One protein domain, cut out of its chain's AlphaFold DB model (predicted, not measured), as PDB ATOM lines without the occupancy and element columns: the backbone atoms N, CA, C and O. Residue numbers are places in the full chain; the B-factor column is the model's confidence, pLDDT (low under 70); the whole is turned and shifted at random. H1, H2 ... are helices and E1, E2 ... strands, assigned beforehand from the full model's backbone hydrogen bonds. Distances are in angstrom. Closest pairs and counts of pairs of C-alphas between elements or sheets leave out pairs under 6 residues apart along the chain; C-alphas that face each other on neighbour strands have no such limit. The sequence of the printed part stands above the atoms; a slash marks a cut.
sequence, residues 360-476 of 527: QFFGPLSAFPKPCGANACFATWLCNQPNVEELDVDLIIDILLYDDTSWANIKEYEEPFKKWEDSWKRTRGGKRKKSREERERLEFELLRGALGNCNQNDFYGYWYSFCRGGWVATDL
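Overview. This is residues 360 to 476 of the 527 residues of an uncharacterized protein of Daldinia sp. EC12 (UniProt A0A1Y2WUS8). A small two-stranded hairpin, E1 and E2, sits by the last residues of the long helix H5, with H3 packed mainly on E2, and H1 and H2 also near the hairpin. At the other end of H5 the chain folds back, and H4 and H5 make a helical hairpin opening as a V, while H2 crosses H5 nearer the two strands. The printed part has 117 residues, with five named helices and then two named strands, in the order H1, H2, H3, H4, H5, E1, E2; the sheet E1 - E2 is antiparallel and the class is mostly helix. The whole is compact, with a radius of gyration of the C-alphas of 14.1 A, and spans 38 by 34 by 26 A; residues 383 to 390 stick out.

Along the chain. Strand E1 is residues 462 to 465, 9.5 A long, and E2 is residues 470 to 473, 10.4 A long, ending at C-alpha 473 (43.616, -29.329, 11.624). The longest helix, H5, is residues 433 to 451 and runs 26.7 A from C-alpha 433 (42.513, -7.505, 38.146) to C-alpha 451 (43.921, -16.424, 13.027). H4 is residues 415 to 428, 20.1 A; H2 is residues 393 to 402, 14.3 A. H1, residues 376 to 383, is 10.6 A long and begins at C-alpha 376 (45.852, -16.430, 4.411); H3, residues 404 to 411, is 10.3 A long.

Arrangement. E1 and E2 form a hairpin, antiparallel at 138 degrees; N 463 and O 472 are 2.9 A apart, as are N 472 and O 463, within hydrogen-bond range. The closest C-alphas of H5 and E1, Ala 450 and Trp 463, are 4.3 A apart. Those of H3 and E2, Ser 406 and Trp 471, are 5.4 A apart. H2 and H5 touch, about perpendicular at 73 degrees, closest at the C-alphas of Ile 397 and Glu 443, 7.0 A; H5 does so with residues 443 to 450 alone. H4 and H5, a helical hairpin, touch at a steep tilt of 44 degrees, opposite ways, closest at the C-alphas of Thr 427 and Ser 435, 5.2 A; H5 does so with residues 435 to 442 alone. H1 and H5 are close but not clearly touching, with the C-alphas of Phe 378 and Leu 451 5.9 A apart. H3 and H4 only just touch, only at the corner, with 3 pairs of C-alphas within 8 A; the closest, Lys 411 and Lys 418, are 6.1 A apart. Every O i to N i+4 pair is within hydrogen-bond range in H1, H2, H4 and H5, and 3 of 4 in H3.

Size, cuts and confidence. The C-alphas farthest apart, those of Arg 432 and Leu 476, are 40.1 A apart. The printed part has no cut and no long link. Residues 360 to 375 hold no named element. Mean pLDDT of the printed part is 84.0; residues 386 to 389, 411 to 413 and 456 to 458 are under 70.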
ATOM      1  N   GLN A 360      49.876  -5.866  16.326       81.06
ATOM      2  CA  GLN A 360      49.183  -5.423  17.543       81.06
ATOM      3  C   GLN A 360      47.843  -6.141  17.782       81.06
ATOM      4  O   GLN A 360      47.482  -6.379  18.933       81.06
ATOM      5  N   PHE A 361      47.127  -6.537  16.720       85.81
ATOM      6  CA  PHE A 361      45.916  -7.369  16.822       85.81
ATOM      7  C   PHE A 361      46.248  -8.747  17.423       85.81
ATOM      8  O   PHE A 361      45.470  -9.314  18.183       85.81
ATOM      9  N   PHE A 362      47.461  -9.241  17.165       88.81
ATOM     10  CA  PHE A 362      48.017 -10.460  17.754       88.81
ATOM     11  C   PHE A 362      48.709 -10.251  19.116       88.81
ATOM     12  O   PHE A 362      49.512 -11.089  19.536       88.81
ATOM     13  N   GLY A 363      48.376  -9.170  19.825       85.50
ATOM     14  CA  GLY A 363      48.811  -8.895  21.192       85.50
ATOM     15  C   GLY A 363      50.157  -8.165  21.305       85.50
ATOM     16  O   GLY A 363      50.972  -8.169  20.381       85.50
ATOM     17  N   PRO A 364      50.423  -7.516  22.453       84.81
ATOM     18  CA  PRO A 364      51.606  -6.684  22.627       84.81
ATOM     19  C   PRO A 364      52.890  -7.523  22.698       84.81
ATOM     20  O   PRO A 364      52.956  -8.526  23.412       84.81
ATOM     21  N   LEU A 365      53.955  -7.054  22.036       80.31
ATOM     22  CA  LEU A 365      55.267  -7.725  21.993       80.31
ATOM     23  C   LEU A 365      55.918  -7.925  23.378       80.31
ATOM     24  O   LEU A 365      56.797  -8.769  23.525       80.31
ATOM     25  N   SER A 366      55.481  -7.187  24.403       83.25
ATOM     26  CA  SER A 366      55.901  -7.378  25.799       83.25
ATOM     27  C   SER A 366      55.355  -8.662  26.438       83.25
ATOM     28  O   SER A 366      56.000  -9.209  27.329       83.25
ATOM     29  N   ALA A 367      54.195  -9.149  25.988       79.19
ATOM     30  CA  ALA A 367      53.611 -10.429  26.400       79.19
ATOM     31  C   ALA A 367      53.872 -11.537  25.364       79.19
ATOM     32  O   ALA A 367      54.067 -12.697  25.729       79.19
ATOM     33  N   PHE A 368      53.921 -11.179  24.078       81.75
ATOM     34  CA  PHE A 368      54.085 -12.103  22.959       81.75
ATOM     35  C   PHE A 368      55.273 -11.688  22.068       81.75
ATOM     36  O   PHE A 368      55.072 -11.128  20.992       81.75
ATOM     37  N   PRO A 369      56.529 -11.973  22.470       76.25
ATOM     38  CA  PRO A 369      57.733 -11.417  21.834       76.25
ATOM     39  C   PRO A 369      57.990 -11.888  20.393       76.25
ATOM     40  O   PRO A 369      58.853 -11.340  19.710       76.25
ATOM     41  N   LYS A 370      57.256 -12.898  19.911       80.62
ATOM     42  CA  LYS A 370      57.282 -13.324  18.509       80.62
ATOM     43  C   LYS A 370      56.229 -12.521  17.728       80.62
ATOM     44  O   LYS A 370      55.041 -12.692  18.029       80.62
ATOM     45  N   PRO A 371      56.596 -11.697  16.729       78.69
ATOM     46  CA  PRO A 371      55.608 -11.040  15.880       78.69
ATOM     47  C   PRO A 371      54.753 -12.092  15.165       78.69
ATOM     48  O   PRO A 371      55.222 -13.193  14.871       78.69
ATOM     49  N   CYS A 372      53.493 -11.757  14.907       83.44
ATOM     50  CA  CYS A 372      52.566 -12.620  14.189       83.44
ATOM     51  C   CYS A 372      51.833 -11.808  13.121       83.44
ATOM     52  O   CYS A 372      51.458 -10.662  13.365       83.44
ATOM     53  N   GLY A 373      51.662 -12.400  11.941       83.62
ATOM     54  CA  GLY A 373      50.773 -11.899  10.894       83.62
ATOM     55  C   GLY A 373      49.560 -12.815  10.757       83.62
ATOM     56  O   GLY A 373      49.582 -13.941  11.251       83.62
ATOM     57  N   ALA A 374      48.517 -12.350  10.076       86.56
ATOM     58  CA  ALA A 374      47.329 -13.160   9.827       86.56
ATOM     59  C   ALA A 374      47.620 -14.335   8.875       86.56
ATOM     60  O   ALA A 374      48.417 -14.211   7.940       86.56
ATOM     61  N   ASN A 375      46.939 -15.466   9.077       87.38
ATOM     62  CA  ASN A 375      46.915 -16.541   8.088       87.38
ATOM     63  C   ASN A 375      46.133 -16.124   6.829       87.38
ATOM     64  O   ASN A 375      45.320 -15.196   6.841       87.38
ATOM     65  N   ALA A 376      46.391 -16.813   5.715       84.56
ATOM     66  CA  ALA A 376      45.852 -16.430   4.411       84.56
ATOM     67  C   ALA A 376      44.314 -16.525   4.326       84.56
ATOM     68  O   ALA A 376      43.704 -15.821   3.522       84.56
ATOM     69  N   CYS A 377      43.671 -17.336   5.174       88.00
ATOM     70  CA  CYS A 377      42.214 -17.419   5.235       88.00
ATOM     71  C   CYS A 377      41.594 -16.221   5.955       88.00
ATOM     72  O   CYS A 377      40.652 -15.625   5.433       88.00
ATOM     73  N   PHE A 378      42.110 -15.855   7.133       89.50
ATOM     74  CA  PHE A 378      41.666 -14.664   7.857       89.50
ATOM     75  C   PHE A 378      41.928 -13.404   7.025       89.50
ATOM     76  O   PHE A 378      41.041 -12.571   6.875       89.50
ATOM     77  N   ALA A 379      43.090 -13.322   6.373       85.38
ATOM     78  CA  ALA A 379      43.423 -12.253   5.438       85.38
ATOM     79  C   ALA A 379      42.424 -12.118   4.272       85.38
ATOM     80  O   ALA A 379      41.929 -11.024   3.991       85.38
ATOM     81  N   THR A 380      42.064 -13.235   3.632       83.12
ATOM     82  CA  THR A 380      41.039 -13.266   2.577       83.12
ATOM     83  C   THR A 380      39.657 -12.877   3.117       83.12
ATOM     84  O   THR A 380      38.929 -12.141   2.452       83.12
ATOM     85  N   TRP A 381      39.293 -13.314   4.328       87.81
ATOM     86  CA  TRP A 381      38.036 -12.935   4.982       87.81
ATOM     87  C   TRP A 381      37.971 -11.430   5.283       87.81
ATOM     88  O   TRP A 381      36.966 -10.803   4.945       87.81
ATOM     89  N   LEU A 382      39.051 -10.840   5.814       84.81
ATOM     90  CA  LEU A 382      39.192  -9.400   6.073       84.81
ATOM     91  C   LEU A 382      38.958  -8.572   4.802       84.81
ATOM     92  O   LEU A 382      38.183  -7.620   4.815       84.81
ATOM     93  N   CYS A 383      39.565  -8.973   3.682       77.06
ATOM     94  CA  CYS A 383      39.414  -8.286   2.392       77.06
ATOM     95  C   CYS A 383      37.978  -8.291   1.846       77.06
ATOM     96  O   CYS A 383      37.644  -7.458   1.002       77.06
ATOM     97  N   ASN A 384      37.146  -9.225   2.309       79.69
ATOM     98  CA  ASN A 384      35.756  -9.379   1.892       79.69
ATOM     99  C   ASN A 384      34.759  -8.733   2.875       79.69
ATOM    100  O   ASN A 384      33.563  -8.724   2.584       79.69
ATOM    101  N   GLN A 385      35.208  -8.200   4.020       78.44
ATOM    102  CA  GLN A 385      34.305  -7.586   4.998       78.44
ATOM    103  C   GLN A 385      33.840  -6.186   4.544       78.44
ATOM    104  O   GLN A 385      34.669  -5.322   4.236       78.44
ATOM    105  N   PRO A 386      32.522  -5.906   4.528       67.62
ATOM    106  CA  PRO A 386      32.022  -4.560   4.286       67.62
ATOM    107  C   PRO A 386      32.366  -3.654   5.476       67.62
ATOM    108  O   PRO A 386      32.179  -4.031   6.626       67.62
ATOM    109  N   ASN A 387      32.827  -2.431   5.195       64.88
ATOM    110  CA  ASN A 387      33.151  -1.409   6.205       64.88
ATOM    111  C   ASN A 387      34.194  -1.839   7.256       64.88
ATOM    112  O   ASN A 387      34.148  -1.388   8.396       64.88
ATOM    113  N   VAL A 388      35.175  -2.648   6.846       66.62
ATOM    114  CA  VAL A 388      36.300  -3.172   7.650       66.62
ATOM    115  C   VAL A 388      37.322  -2.104   8.116       66.62
ATOM    116  O   VAL A 388      38.514  -2.353   8.254       66.62
ATOM    117  N   GLU A 389      36.870  -0.867   8.326       64.38
ATOM    118  CA  GLU A 389      37.681   0.240   8.852       64.38
ATOM    119  C   GLU A 389      37.842   0.148  10.385       64.38
ATOM    120  O   GLU A 389      38.781   0.722  10.936       64.38
ATOM    121  N   GLU A 390      36.999  -0.649  11.053       71.62
ATOM    122  CA  GLU A 390      37.133  -1.059  12.455       71.62
ATOM    123  C   GLU A 390      37.051  -2.593  12.561       71.62
ATOM    124  O   GLU A 390      36.204  -3.222  11.923       71.62
ATOM    125  N   LEU A 391      37.937  -3.204  13.356       75.88
ATOM    126  CA  LEU A 391      37.906  -4.637  13.667       75.88
ATOM    127  C   LEU A 391      37.401  -4.843  15.094       75.88
ATOM    128  O   LEU A 391      38.093  -4.514  16.057       75.88
ATOM    129  N   ASP A 392      36.200  -5.401  15.213       85.12
ATOM    130  CA  ASP A 392      35.614  -5.790  16.491       85.12
ATOM    131  C   ASP A 392      36.264  -7.092  16.988       85.12
ATOM    132  O   ASP A 392      36.013  -8.186  16.477       85.12
ATOM    133  N   VAL A 393      37.162  -6.947  17.963       85.81
ATOM    134  CA  VAL A 393      37.930  -8.054  18.543       85.81
ATOM    135  C   VAL A 393      37.047  -8.943  19.424       85.81
ATOM    136  O   VAL A 393      37.220 -10.159  19.391       85.81
ATOM    137  N   ASP A 394      36.080  -8.375  20.155       87.38
ATOM    138  CA  ASP A 394      35.140  -9.144  20.983       87.38
ATOM    139  C   ASP A 394      34.242 -10.023  20.090       87.38
ATOM    140  O   ASP A 394      34.111 -11.221  20.343       87.38
ATOM    141  N   LEU A 395      33.712  -9.476  18.986       88.62
ATOM    142  CA  LEU A 395      32.940 -10.238  17.995       88.62
ATOM    143  C   LEU A 395      33.758 -11.375  17.366       88.62
ATOM    144  O   LEU A 395      33.243 -12.476  17.177       88.62
ATOM    145  N   ILE A 396      35.030 -11.127  17.038       90.31
ATOM    146  CA  ILE A 396      35.916 -12.163  16.491       90.31
ATOM    147  C   ILE A 396      36.175 -13.262  17.533       90.31
ATOM    148  O   ILE A 396      36.112 -14.441  17.191       90.31
ATOM    149  N   ILE A 397      36.415 -12.907  18.800       91.38
ATOM    150  CA  ILE A 397      36.582 -13.875  19.896       91.38
ATOM    151  C   ILE A 397      35.312 -14.715  20.083       91.38
ATOM    152  O   ILE A 397      35.414 -15.935  20.201       91.38
ATOM    153  N   ASP A 398      34.122 -14.108  20.054       89.88
ATOM    154  CA  ASP A 398      32.867 -14.859  20.132       89.88
ATOM    155  C   ASP A 398      32.695 -15.799  18.917       89.88
ATOM    156  O   ASP A 398      32.404 -16.976  19.119       89.88
ATOM    157  N   ILE A 399      32.971 -15.366  17.677       89.50
ATOM    158  CA  ILE A 399      32.936 -16.248  16.484       89.50
ATOM    159  C   ILE A 399      33.838 -17.483  16.662       89.50
ATOM    160  O   ILE A 399      33.429 -18.598  16.336       89.50
ATOM    161  N   LEU A 400      35.043 -17.303  17.212       91.06
ATOM    162  CA  LEU A 400      35.992 -18.395  17.461       91.06
ATOM    163  C   LEU A 400      35.536 -19.373  18.557       91.06
ATOM    164  O   LEU A 400      35.952 -20.533  18.541       91.06
ATOM    165  N   LEU A 401      34.706 -18.912  19.498       88.75
ATOM    166  CA  LEU A 401      34.248 -19.671  20.667       88.75
ATOM    167  C   LEU A 401      32.854 -20.297  20.516       88.75
ATOM    168  O   LEU A 401      32.520 -21.175  21.310       88.75
ATOM    169  N   TYR A 402      32.040 -19.846  19.555       83.69
ATOM    170  CA  TYR A 402      30.644 -20.281  19.388       83.69
ATOM    171  C   TYR A 402      30.432 -21.464  18.421       83.69
ATOM    172  O   TYR A 402      29.324 -21.998  18.369       83.69
ATOM    173  N   ASP A 403      31.452 -21.920  17.682       80.50
ATOM    174  CA  ASP A 403      31.360 -23.162  16.893       80.50
ATOM    175  C   ASP A 403      31.586 -24.404  17.772       80.50
ATOM    176  O   ASP A 403      32.614 -25.075  17.685       80.50
ATOM    177  N   ASP A 404      30.597 -24.739  18.603       73.62
ATOM    178  CA  ASP A 404      30.614 -25.929  19.467       73.62
ATOM    179  C   ASP A 404      30.923 -27.243  18.712       73.62
ATOM    180  O   ASP A 404      31.427 -28.188  19.322       73.62
ATOM    181  N   THR A 405      30.656 -27.318  17.400       79.12
ATOM    182  CA  THR A 405      30.791 -28.559  16.618       79.12
ATOM    183  C   THR A 405      32.251 -28.870  16.310       79.12
ATOM    184  O   THR A 405      32.722 -29.964  16.621       79.12
ATOM    185  N   SER A 406      33.001 -27.923  15.736       79.50
ATOM    186  CA  SER A 406      34.439 -28.142  15.517       79.50
ATOM    187  C   SER A 406      35.244 -28.013  16.815       79.50
ATOM    188  O   SER A 406      36.233 -28.717  16.997       79.50
ATOM    189  N   TRP A 407      34.772 -27.205  17.769       78.69
ATOM    190  CA  TRP A 407      35.373 -27.036  19.094       78.69
ATOM    191  C   TRP A 407      35.324 -28.326  19.933       78.69
ATOM    192  O   TRP A 407      36.235 -28.582  20.721       78.69
ATOM    193  N   ALA A 408      34.318 -29.189  19.737       76.94
ATOM    194  CA  ALA A 408      34.299 -30.541  20.301       76.94
ATOM    195  C   ALA A 408      35.435 -31.426  19.749       76.94
ATOM    196  O   ALA A 408      36.106 -32.109  20.525       76.94
ATOM    197  N   ASN A 409      35.718 -31.339  18.444       75.12
ATOM    198  CA  ASN A 409      36.761 -32.125  17.769       75.12
ATOM    199  C   ASN A 409      38.196 -31.754  18.190       75.12
ATOM    200  O   ASN A 409      39.123 -32.483  17.848       75.12
ATOM    201  N   ILE A 410      38.403 -30.649  18.918       78.19
ATOM    202  CA  ILE A 410      39.705 -30.316  19.528       78.19
ATOM    203  C   ILE A 410      39.790 -30.868  20.964       78.19
ATOM    204  O   ILE A 410      40.822 -31.394  21.382       78.19
ATOM    205  N   LYS A 411      38.679 -30.814  21.718       69.25
ATOM    206  CA  LYS A 411      38.590 -31.248  23.132       69.25
ATOM    207  C   LYS A 411      38.876 -32.730  23.354       69.25
ATOM    208  O   LYS A 411      39.304 -33.096  24.447       69.25
ATOM    209  N   GLU A 412      38.578 -33.567  22.364       68.94
ATOM    210  CA  GLU A 412      38.763 -35.019  22.448       68.94
ATOM    211  C   GLU A 412      40.237 -35.443  22.296       68.94
ATOM    212  O   GLU A 412      40.638 -36.445  22.886       68.94
ATOM    213  N   TYR A 413      41.058 -34.655  21.590       66.69
ATOM    214  CA  TYR A 413      42.421 -35.042  21.201       66.69
ATOM    215  C   TYR A 413      43.521 -34.270  21.956       66.69
ATOM    216  O   TYR A 413      44.541 -34.862  22.306       66.69
ATOM    217  N   GLU A 414      43.316 -32.987  22.289       79.31
ATOM    218  CA  GLU A 414      44.380 -32.121  22.829       79.31
ATOM    219  C   GLU A 414      44.258 -31.821  24.340       79.31
ATOM    220  O   GLU A 414      43.509 -30.954  24.803       79.31
ATOM    221  N   GLU A 415      45.094 -32.485  25.148       83.00
ATOM    222  CA  GLU A 415      45.251 -32.183  26.582       83.00
ATOM    223  C   GLU A 415      45.702 -30.723  26.873       83.00
ATOM    224  O   GLU A 415      45.220 -30.138  27.853       83.00
ATOM    225  N   PRO A 416      46.586 -30.086  26.071       84.31
ATOM    226  CA  PRO A 416      46.932 -28.669  26.221       84.31
ATOM    227  C   PRO A 416      45.733 -27.738  26.002       84.31
ATOM    228  O   PRO A 416      45.490 -26.851  26.823       84.31
ATOM    229  N   PHE A 417      44.930 -27.996  24.965       86.25
ATOM    230  CA  PHE A 417      43.700 -27.256  24.685       86.25
ATOM    231  C   PHE A 417      42.735 -27.311  25.875       86.25
ATOM    232  O   PHE A 417      42.193 -26.291  26.299       86.25
ATOM    233  N   LYS A 418      42.561 -28.488  26.487       85.75
ATOM    234  CA  LYS A 418      41.708 -28.645  27.675       85.75
ATOM    235  C   LYS A 418      42.187 -27.793  28.859       85.75
ATOM    236  O   LYS A 418      41.372 -27.185  29.552       85.75
ATOM    237  N   LYS A 419      43.507 -27.680  29.063       89.12
ATOM    238  CA  LYS A 419      44.108 -26.799  30.087       89.12
ATOM    239  C   LYS A 419      43.870 -25.315  29.781       89.12
ATOM    240  O   LYS A 419      43.672 -24.537  30.721       89.12
ATOM    241  N   TRP A 420      43.845 -24.925  28.506       91.06
ATOM    242  CA  TRP A 420      43.420 -23.589  28.073       91.06
ATOM    243  C   TRP A 420      41.925 -23.369  28.366       91.06
ATOM    244  O   TRP A 420      41.578 -22.414  29.059       91.06
ATOM    245  N   GLU A 421      41.044 -24.292  27.962       89.06
ATOM    246  CA  GLU A 421      39.585 -24.164  28.119       89.06
ATOM    247  C   GLU A 421      39.165 -24.089  29.599       89.06
ATOM    248  O   GLU A 421      38.338 -23.260  29.985       89.06
ATOM    249  N   ASP A 422      39.775 -24.896  30.468       89.75
ATOM    250  CA  ASP A 422      39.527 -24.841  31.911       89.75
ATOM    251  C   ASP A 422      40.122 -23.582  32.563       89.75
ATOM    252  O   ASP A 422      39.644 -23.129  33.605       89.75
ATOM    253  N   SER A 423      41.132 -22.954  31.959       91.25
ATOM    254  CA  SER A 423      41.628 -21.636  32.385       91.25
ATOM    255  C   SER A 423      40.676 -20.522  31.951       91.25
ATOM    256  O   SER A 423      40.295 -19.704  32.789       91.25
ATOM    257  N   TRP A 424      40.185 -20.570  30.711       90.88
ATOM    258  CA  TRP A 424      39.166 -19.674  30.163       90.88
ATOM    259  C   TRP A 424      37.872 -19.676  30.988       90.88
ATOM    260  O   TRP A 424      37.407 -18.627  31.438       90.88
ATOM    261  N   LYS A 425      37.329 -20.862  31.301       89.38
ATOM    262  CA  LYS A 425      36.143 -21.018  32.168       89.38
ATOM    263  C   LYS A 425      36.345 -20.384  33.553       89.38
ATOM    264  O   LYS A 425      35.411 -19.797  34.099       89.38
ATOM    265  N   ARG A 426      37.557 -20.468  34.122       89.88
ATOM    266  CA  ARG A 426      37.898 -19.881  35.433       89.88
ATOM    267  C   ARG A 426      38.088 -18.360  35.389       89.88
ATOM    268  O   ARG A 426      37.811 -17.701  36.392       89.88
ATOM    269  N   THR A 427      38.546 -17.787  34.274       90.69
ATOM    270  CA  THR A 427      38.788 -16.337  34.148       90.69
ATOM    271  C   THR A 427      37.577 -15.553  33.648       90.69
ATOM    272  O   THR A 427      37.376 -14.439  34.129       90.69
ATOM    273  N   ARG A 428      36.722 -16.120  32.778       82.88
ATOM    274  CA  ARG A 428      35.567 -15.425  32.160       82.88
ATOM    275  C   ARG A 428      34.614 -14.774  33.178       82.88
ATOM    276  O   ARG A 428      34.086 -13.699  32.916       82.88
ATOM    277  N   GLY A 429      34.426 -15.381  34.356       78.75
ATOM    278  CA  GLY A 429      33.620 -14.826  35.461       78.75
ATOM    279  C   GLY A 429      34.391 -13.991  36.502       78.75
ATOM    280  O   GLY A 429      33.804 -13.498  37.469       78.75
ATOM    281  N   GLY A 430      35.712 -13.853  36.366       81.75
ATOM    282  CA  GLY A 430      36.591 -13.310  37.400       81.75
ATOM    283  C   GLY A 430      36.692 -11.783  37.400       81.75
ATOM    284  O   GLY A 430      37.449 -11.202  36.634       81.75
ATOM    285  N   LYS A 431      36.031 -11.116  38.355       82.75
ATOM    286  CA  LYS A 431      36.072  -9.642  38.520       82.75
ATOM    287  C   LYS A 431      37.387  -9.069  39.096       82.75
ATOM    288  O   LYS A 431      37.468  -7.872  39.355       82.75
ATOM    289  N   ARG A 432      38.404  -9.895  39.373       88.06
ATOM    290  CA  ARG A 432      39.690  -9.452  39.959       88.06
ATOM    291  C   ARG A 432      40.652  -9.003  38.856       88.06
ATOM    292  O   ARG A 432      40.680  -9.630  37.805       88.06
ATOM    293  N   LYS A 433      41.512  -8.006  39.118       88.38
ATOM    294  CA  LYS A 433      42.513  -7.505  38.146       88.38
ATOM    295  C   LYS A 433      43.309  -8.641  37.472       88.38
ATOM    296  O   LYS A 433      43.248  -8.762  36.256       88.38
ATOM    297  N   LYS A 434      43.898  -9.550  38.262       87.94
ATOM    298  CA  LYS A 434      44.622 -10.737  37.758       87.94
ATOM    299  C   LYS A 434      43.775 -11.661  36.865       87.94
ATOM    300  O   LYS A 434      44.310 -12.312  35.979       87.94
ATOM    301  N   SER A 435      42.463 -11.739  37.093       89.44
ATOM    302  CA  SER A 435      41.552 -12.525  36.250       89.44
ATOM    303  C   SER A 435      41.255 -11.840  34.916       89.44
ATOM    304  O   SER A 435      41.109 -12.543  33.924       89.44
ATOM    305  N   ARG A 436      41.215 -10.497  34.872       88.38
ATOM    306  CA  ARG A 436      41.141  -9.733  33.614       88.38
ATOM    307  C   ARG A 436      42.437  -9.868  32.814       88.38
ATOM    308  O   ARG A 436      42.365 -10.170  31.637       88.38
ATOM    309  N   GLU A 437      43.592  -9.713  33.462       90.06
ATOM    310  CA  GLU A 437      44.911  -9.834  32.815       90.06
ATOM    311  C   GLU A 437      45.134 -11.236  32.216       90.06
ATOM    312  O   GLU A 437      45.604 -11.364  31.090       90.06
ATOM    313  N   GLU A 438      44.737 -12.300  32.925       91.62
ATOM    314  CA  GLU A 438      44.800 -13.667  32.386       91.62
ATOM    315  C   GLU A 438      43.711 -13.931  31.325       91.62
ATOM    316  O   GLU A 438      43.974 -14.669  30.383       91.62
ATOM    317  N   ARG A 439      42.515 -13.320  31.415       91.56
ATOM    318  CA  ARG A 439      41.504 -13.376  30.336       91.56
ATOM    319  C   ARG A 439      42.071 -12.773  29.044       91.56
ATOM    320  O   ARG A 439      42.092 -13.461  28.034       91.56
ATOM    321  N   GLU A 440      42.599 -11.555  29.120       91.44
ATOM    322  CA  GLU A 440      43.201 -10.815  28.001       91.44
ATOM    323  C   GLU A 440      44.376 -11.587  27.375       91.44
ATOM    324  O   GLU A 440      44.486 -11.705  26.154       91.44
ATOM    325  N   ARG A 441      45.218 -12.220  28.205       91.62
ATOM    326  CA  ARG A 441      46.269 -13.122  27.719       91.62
ATOM    327  C   ARG A 441      45.699 -14.331  26.961       91.62
ATOM    328  O   ARG A 441      46.237 -14.679  25.912       91.62
ATOM    329  N   LEU A 442      44.650 -14.978  27.476       92.69
ATOM    330  CA  LEU A 442      44.020 -16.136  26.827       92.69
ATOM    331  C   LEU A 442      43.316 -15.744  25.516       92.69
ATOM    332  O   LEU A 442      43.355 -16.521  24.567       92.69
ATOM    333  N   GLU A 443      42.746 -14.538  25.433       92.31
ATOM    334  CA  GLU A 443      42.153 -13.969  24.211       92.31
ATOM    335  C   GLU A 443      43.203 -13.777  23.117       92.31
ATOM    336  O   GLU A 443      43.010 -14.229  21.989       92.31
ATOM    337  N   PHE A 444      44.364 -13.205  23.447       91.44
ATOM    338  CA  PHE A 444      45.469 -13.128  22.492       91.44
ATOM    339  C   PHE A 444      46.060 -14.505  22.151       91.44
ATOM    340  O   PHE A 444      46.448 -14.716  21.006       91.44
ATOM    341  N   GLU A 445      46.104 -15.464  23.081       90.88
ATOM    342  CA  GLU A 445      46.532 -16.843  22.784       90.88
ATOM    343  C   GLU A 445      45.584 -17.521  21.771       90.88
ATOM    344  O   GLU A 445      46.051 -18.124  20.802       90.88
ATOM    345  N   LEU A 446      44.269 -17.324  21.932       92.19
ATOM    346  CA  LEU A 446      43.228 -17.775  21.005       92.19
ATOM    347  C   LEU A 446      43.358 -17.110  19.629       92.19
ATOM    348  O   LEU A 446      43.450 -17.811  18.626       92.19
ATOM    349  N   LEU A 447      43.415 -15.774  19.565       92.69
ATOM    350  CA  LEU A 447      43.539 -15.027  18.305       92.69
ATOM    351  C   LEU A 447      44.800 -15.432  17.531       92.69
ATOM    352  O   LEU A 447      44.743 -15.662  16.324       92.69
ATOM    353  N   ARG A 448      45.937 -15.565  18.223       91.25
ATOM    354  CA  ARG A 448      47.217 -15.965  17.619       91.25
ATOM    355  C   ARG A 448      47.186 -17.379  17.056       91.25
ATOM    356  O   ARG A 448      47.739 -17.588  15.985       91.25
ATOM    357  N   GLY A 449      46.546 -18.324  17.742       89.50
ATOM    358  CA  GLY A 449      46.427 -19.694  17.252       89.50
ATOM    359  C   GLY A 449      45.365 -19.871  16.159       89.50
ATOM    360  O   GLY A 449      45.598 -20.549  15.168       89.50
ATOM    361  N   ALA A 450      44.206 -19.231  16.308       91.19
ATOM    362  CA  ALA A 450      43.100 -19.339  15.363       91.19
ATOM    363  C   ALA A 450      43.373 -18.632  14.028       91.19
ATOM    364  O   ALA A 450      43.049 -19.149  12.958       91.19
ATOM    365  N   LEU A 451      43.903 -17.408  14.114       91.62
ATOM    366  CA  LEU A 451      43.921 -16.424  13.027       91.62
ATOM    367  C   LEU A 451      45.332 -16.011  12.610       91.62
ATOM    368  O   LEU A 451      45.511 -15.384  11.562       91.62
ATOM    369  N   GLY A 452      46.321 -16.324  13.440       86.81
ATOM    370  CA  GLY A 452      47.717 -16.042  13.178       86.81
ATOM    371  C   GLY A 452      48.371 -17.058  12.246       86.81
ATOM    372  O   GLY A 452      47.803 -18.082  11.873       86.81
ATOM    373  N   ASN A 453      49.593 -16.717  11.865       80.88
ATOM    374  CA  ASN A 453      50.593 -17.581  11.260       80.88
ATOM    375  C   ASN A 453      51.896 -17.328  12.032       80.88
ATOM    376  O   ASN A 453      52.821 -16.676  11.536       80.88
ATOM    377  N   CYS A 454      51.904 -17.708  13.315       76.62
ATOM    378  CA  CYS A 454      53.027 -17.475  14.218       76.62
ATOM    379  C   CYS A 454      53.822 -18.755  14.502       76.62
ATOM    380  O   CYS A 454      55.018 -18.650  14.772       76.62
ATOM    381  N   ASN A 455      53.222 -19.948  14.468       71.94
ATOM    382  CA  ASN A 455      53.903 -21.231  14.672       71.94
ATOM    383  C   ASN A 455      53.345 -22.323  13.752       71.94
ATOM    384  O   ASN A 455      52.212 -22.271  13.298       71.94
ATOM    385  N   GLN A 456      54.132 -23.376  13.525       58.69
ATOM    386  CA  GLN A 456      53.694 -24.521  12.712       58.69
ATOM    387  C   GLN A 456      52.635 -25.395  13.412       58.69
ATOM    388  O   GLN A 456      51.940 -26.156  12.750       58.69
ATOM    389  N   ASN A 457      52.480 -25.236  14.731       63.28
ATOM    390  CA  ASN A 457      51.499 -25.929  15.567       63.28
ATOM    391  C   ASN A 457      50.527 -24.908  16.194       63.28
ATOM    392  O   ASN A 457      50.247 -24.976  17.394       63.28
ATOM    393  N   ASP A 458      50.096 -23.901  15.426       66.56
ATOM    394  CA  ASP A 458      49.153 -22.890  15.921       66.56
ATOM    395  C   ASP A 458      47.848 -23.552  16.437       66.56
ATOM    396  O   ASP A 458      47.495 -24.659  16.028       66.56
ATOM    397  N   PHE A 459      47.286 -22.945  17.495       80.56
ATOM    398  CA  PHE A 459      46.320 -23.494  18.474       80.56
ATOM    399  C   PHE A 459      46.312 -25.026  18.659       80.56
ATOM    400  O   PHE A 459      45.292 -25.693  18.508       80.56
ATOM    401  N   TYR A 460      47.468 -25.581  19.039       84.00
ATOM    402  CA  TYR A 460      47.633 -27.012  19.336       84.00
ATOM    403  C   TYR A 460      47.384 -27.921  18.118       84.00
ATOM    404  O   TYR A 460      46.922 -29.045  18.252       84.00
ATOM    405  N   GLY A 461      47.717 -27.432  16.919       83.94
ATOM    406  CA  GLY A 461      47.525 -28.157  15.658       83.94
ATOM    407  C   GLY A 461      46.206 -27.845  14.950       83.94
ATOM    408  O   GLY A 461      45.882 -28.527  13.981       83.94
ATOM    409  N   TYR A 462      45.471 -26.818  15.388       88.38
ATOM    410  CA  TYR A 462      44.196 -26.397  14.812       88.38
ATOM    411  C   TYR A 462      44.152 -24.885  14.577       88.38
ATOM    412  O   TYR A 462      44.638 -24.094  15.382       88.38
ATOM    413  N   TRP A 463      43.491 -24.465  13.501       90.12
ATOM    414  CA  TRP A 463      43.277 -23.054  13.166       90.12
ATOM    415  C   TRP A 463      41.857 -22.820  12.634       90.12
ATOM    416  O   TRP A 463      41.165 -23.767  12.252       90.12
ATOM    417  N   TYR A 464      41.383 -21.570  12.622       91.69
ATOM    418  CA  TYR A 464      39.998 -21.262  12.255       91.69
ATOM    419  C   TYR A 464      39.850 -20.880  10.779       91.69
ATOM    420  O   TYR A 464      40.348 -19.851  10.311       91.69
ATOM    421  N   SER A 465      39.112 -21.699  10.032       91.69
ATOM    422  CA  SER A 465      38.921 -21.548   8.593       91.69
ATOM    423  C   SER A 465      37.582 -20.878   8.277       91.69
ATOM    424  O   SER A 465      36.559 -21.545   8.110       91.69
ATOM    425  N   PHE A 466      37.594 -19.562   8.051       91.00
ATOM    426  CA  PHE A 466      36.428 -18.807   7.559       91.00
ATOM    427  C   PHE A 466      35.852 -19.331   6.234       91.00
ATOM    428  O   PHE A 466      34.654 -19.207   6.006       91.00
ATOM    429  N   CYS A 467      36.649 -19.979   5.372       90.44
ATOM    430  CA  CYS A 467      36.131 -20.647   4.165       90.44
ATOM    431  C   CYS A 467      35.341 -21.940   4.460       90.44
ATOM    432  O   CYS A 467      34.838 -22.572   3.533       90.44
ATOM    433  N   ARG A 468      35.288 -22.371   5.727       89.00
ATOM    434  CA  ARG A 468      34.527 -23.529   6.225       89.00
ATOM    435  C   ARG A 468      33.554 -23.163   7.351       89.00
ATOM    436  O   ARG A 468      32.634 -23.931   7.592       89.00
ATOM    437  N   GLY A 469      33.738 -22.008   7.997       89.75
ATOM    438  CA  GLY A 469      32.942 -21.563   9.143       89.75
ATOM    439  C   GLY A 469      33.315 -22.245  10.462       89.75
ATOM    440  O   GLY A 469      32.502 -22.228  11.379       89.75
ATOM    441  N   GLY A 470      34.509 -22.842  10.561       91.50
ATOM    442  CA  GLY A 470      34.901 -23.650  11.717       91.50
ATOM    443  C   GLY A 470      36.392 -23.972  11.796       91.50
ATOM    444  O   GLY A 470      37.168 -23.657  10.885       91.50
ATOM    445  N   TRP A 471      36.785 -24.609  12.897       90.88
ATOM    446  CA  TRP A 471      38.151 -25.054  13.165       90.88
ATOM    447  C   TRP A 471      38.549 -26.267  12.314       90.88
ATOM    448  O   TRP A 471      37.755 -27.178  12.079       90.88
ATOM    449  N   VAL A 472      39.803 -26.281  11.863       89.12
ATOM    450  CA  VAL A 472      40.399 -27.329  11.023       89.12
ATOM    451  C   VAL A 472      41.819 -27.658  11.488       89.12
ATOM    452  O   VAL A 472      42.513 -26.790  12.014       89.12
ATOM    453  N   ALA A 473      42.259 -28.902  11.285       87.38
ATOM    454  CA  ALA A 473      43.616 -29.329  11.624       87.38
ATOM    455  C   ALA A 473      44.656 -28.770  10.628       87.38
ATOM    456  O   ALA A 473      44.435 -28.778   9.412       87.38
ATOM    457  N   THR A 474      45.784 -28.281  11.150       84.12
ATOM    458  CA  THR A 474      46.831 -27.541  10.419       84.12
ATOM    459  C   THR A 474      47.602 -28.398   9.415       84.12
ATOM    460  O   THR A 474      48.054 -27.899   8.389       84.12
ATOM    461  N   ASP A 475      47.749 -29.692   9.683       84.06
ATOM    462  CA  ASP A 475      48.382 -30.665   8.791       84.06
ATOM    463  C   ASP A 475      47.455 -31.103   7.646       84.06
ATOM    464  O   ASP A 475      47.924 -31.378   6.539       84.06
ATOM    465  N   LEU A 476      46.141 -31.134   7.893       85.25
ATOM    466  CA  LEU A 476      45.131 -31.590   6.937       85.25
ATOM    467  C   LEU A 476      44.578 -30.488   6.024       85.25
ATOM    468  O   LEU A 476      44.011 -30.840   4.992       85.25
TER     469      LEU A 476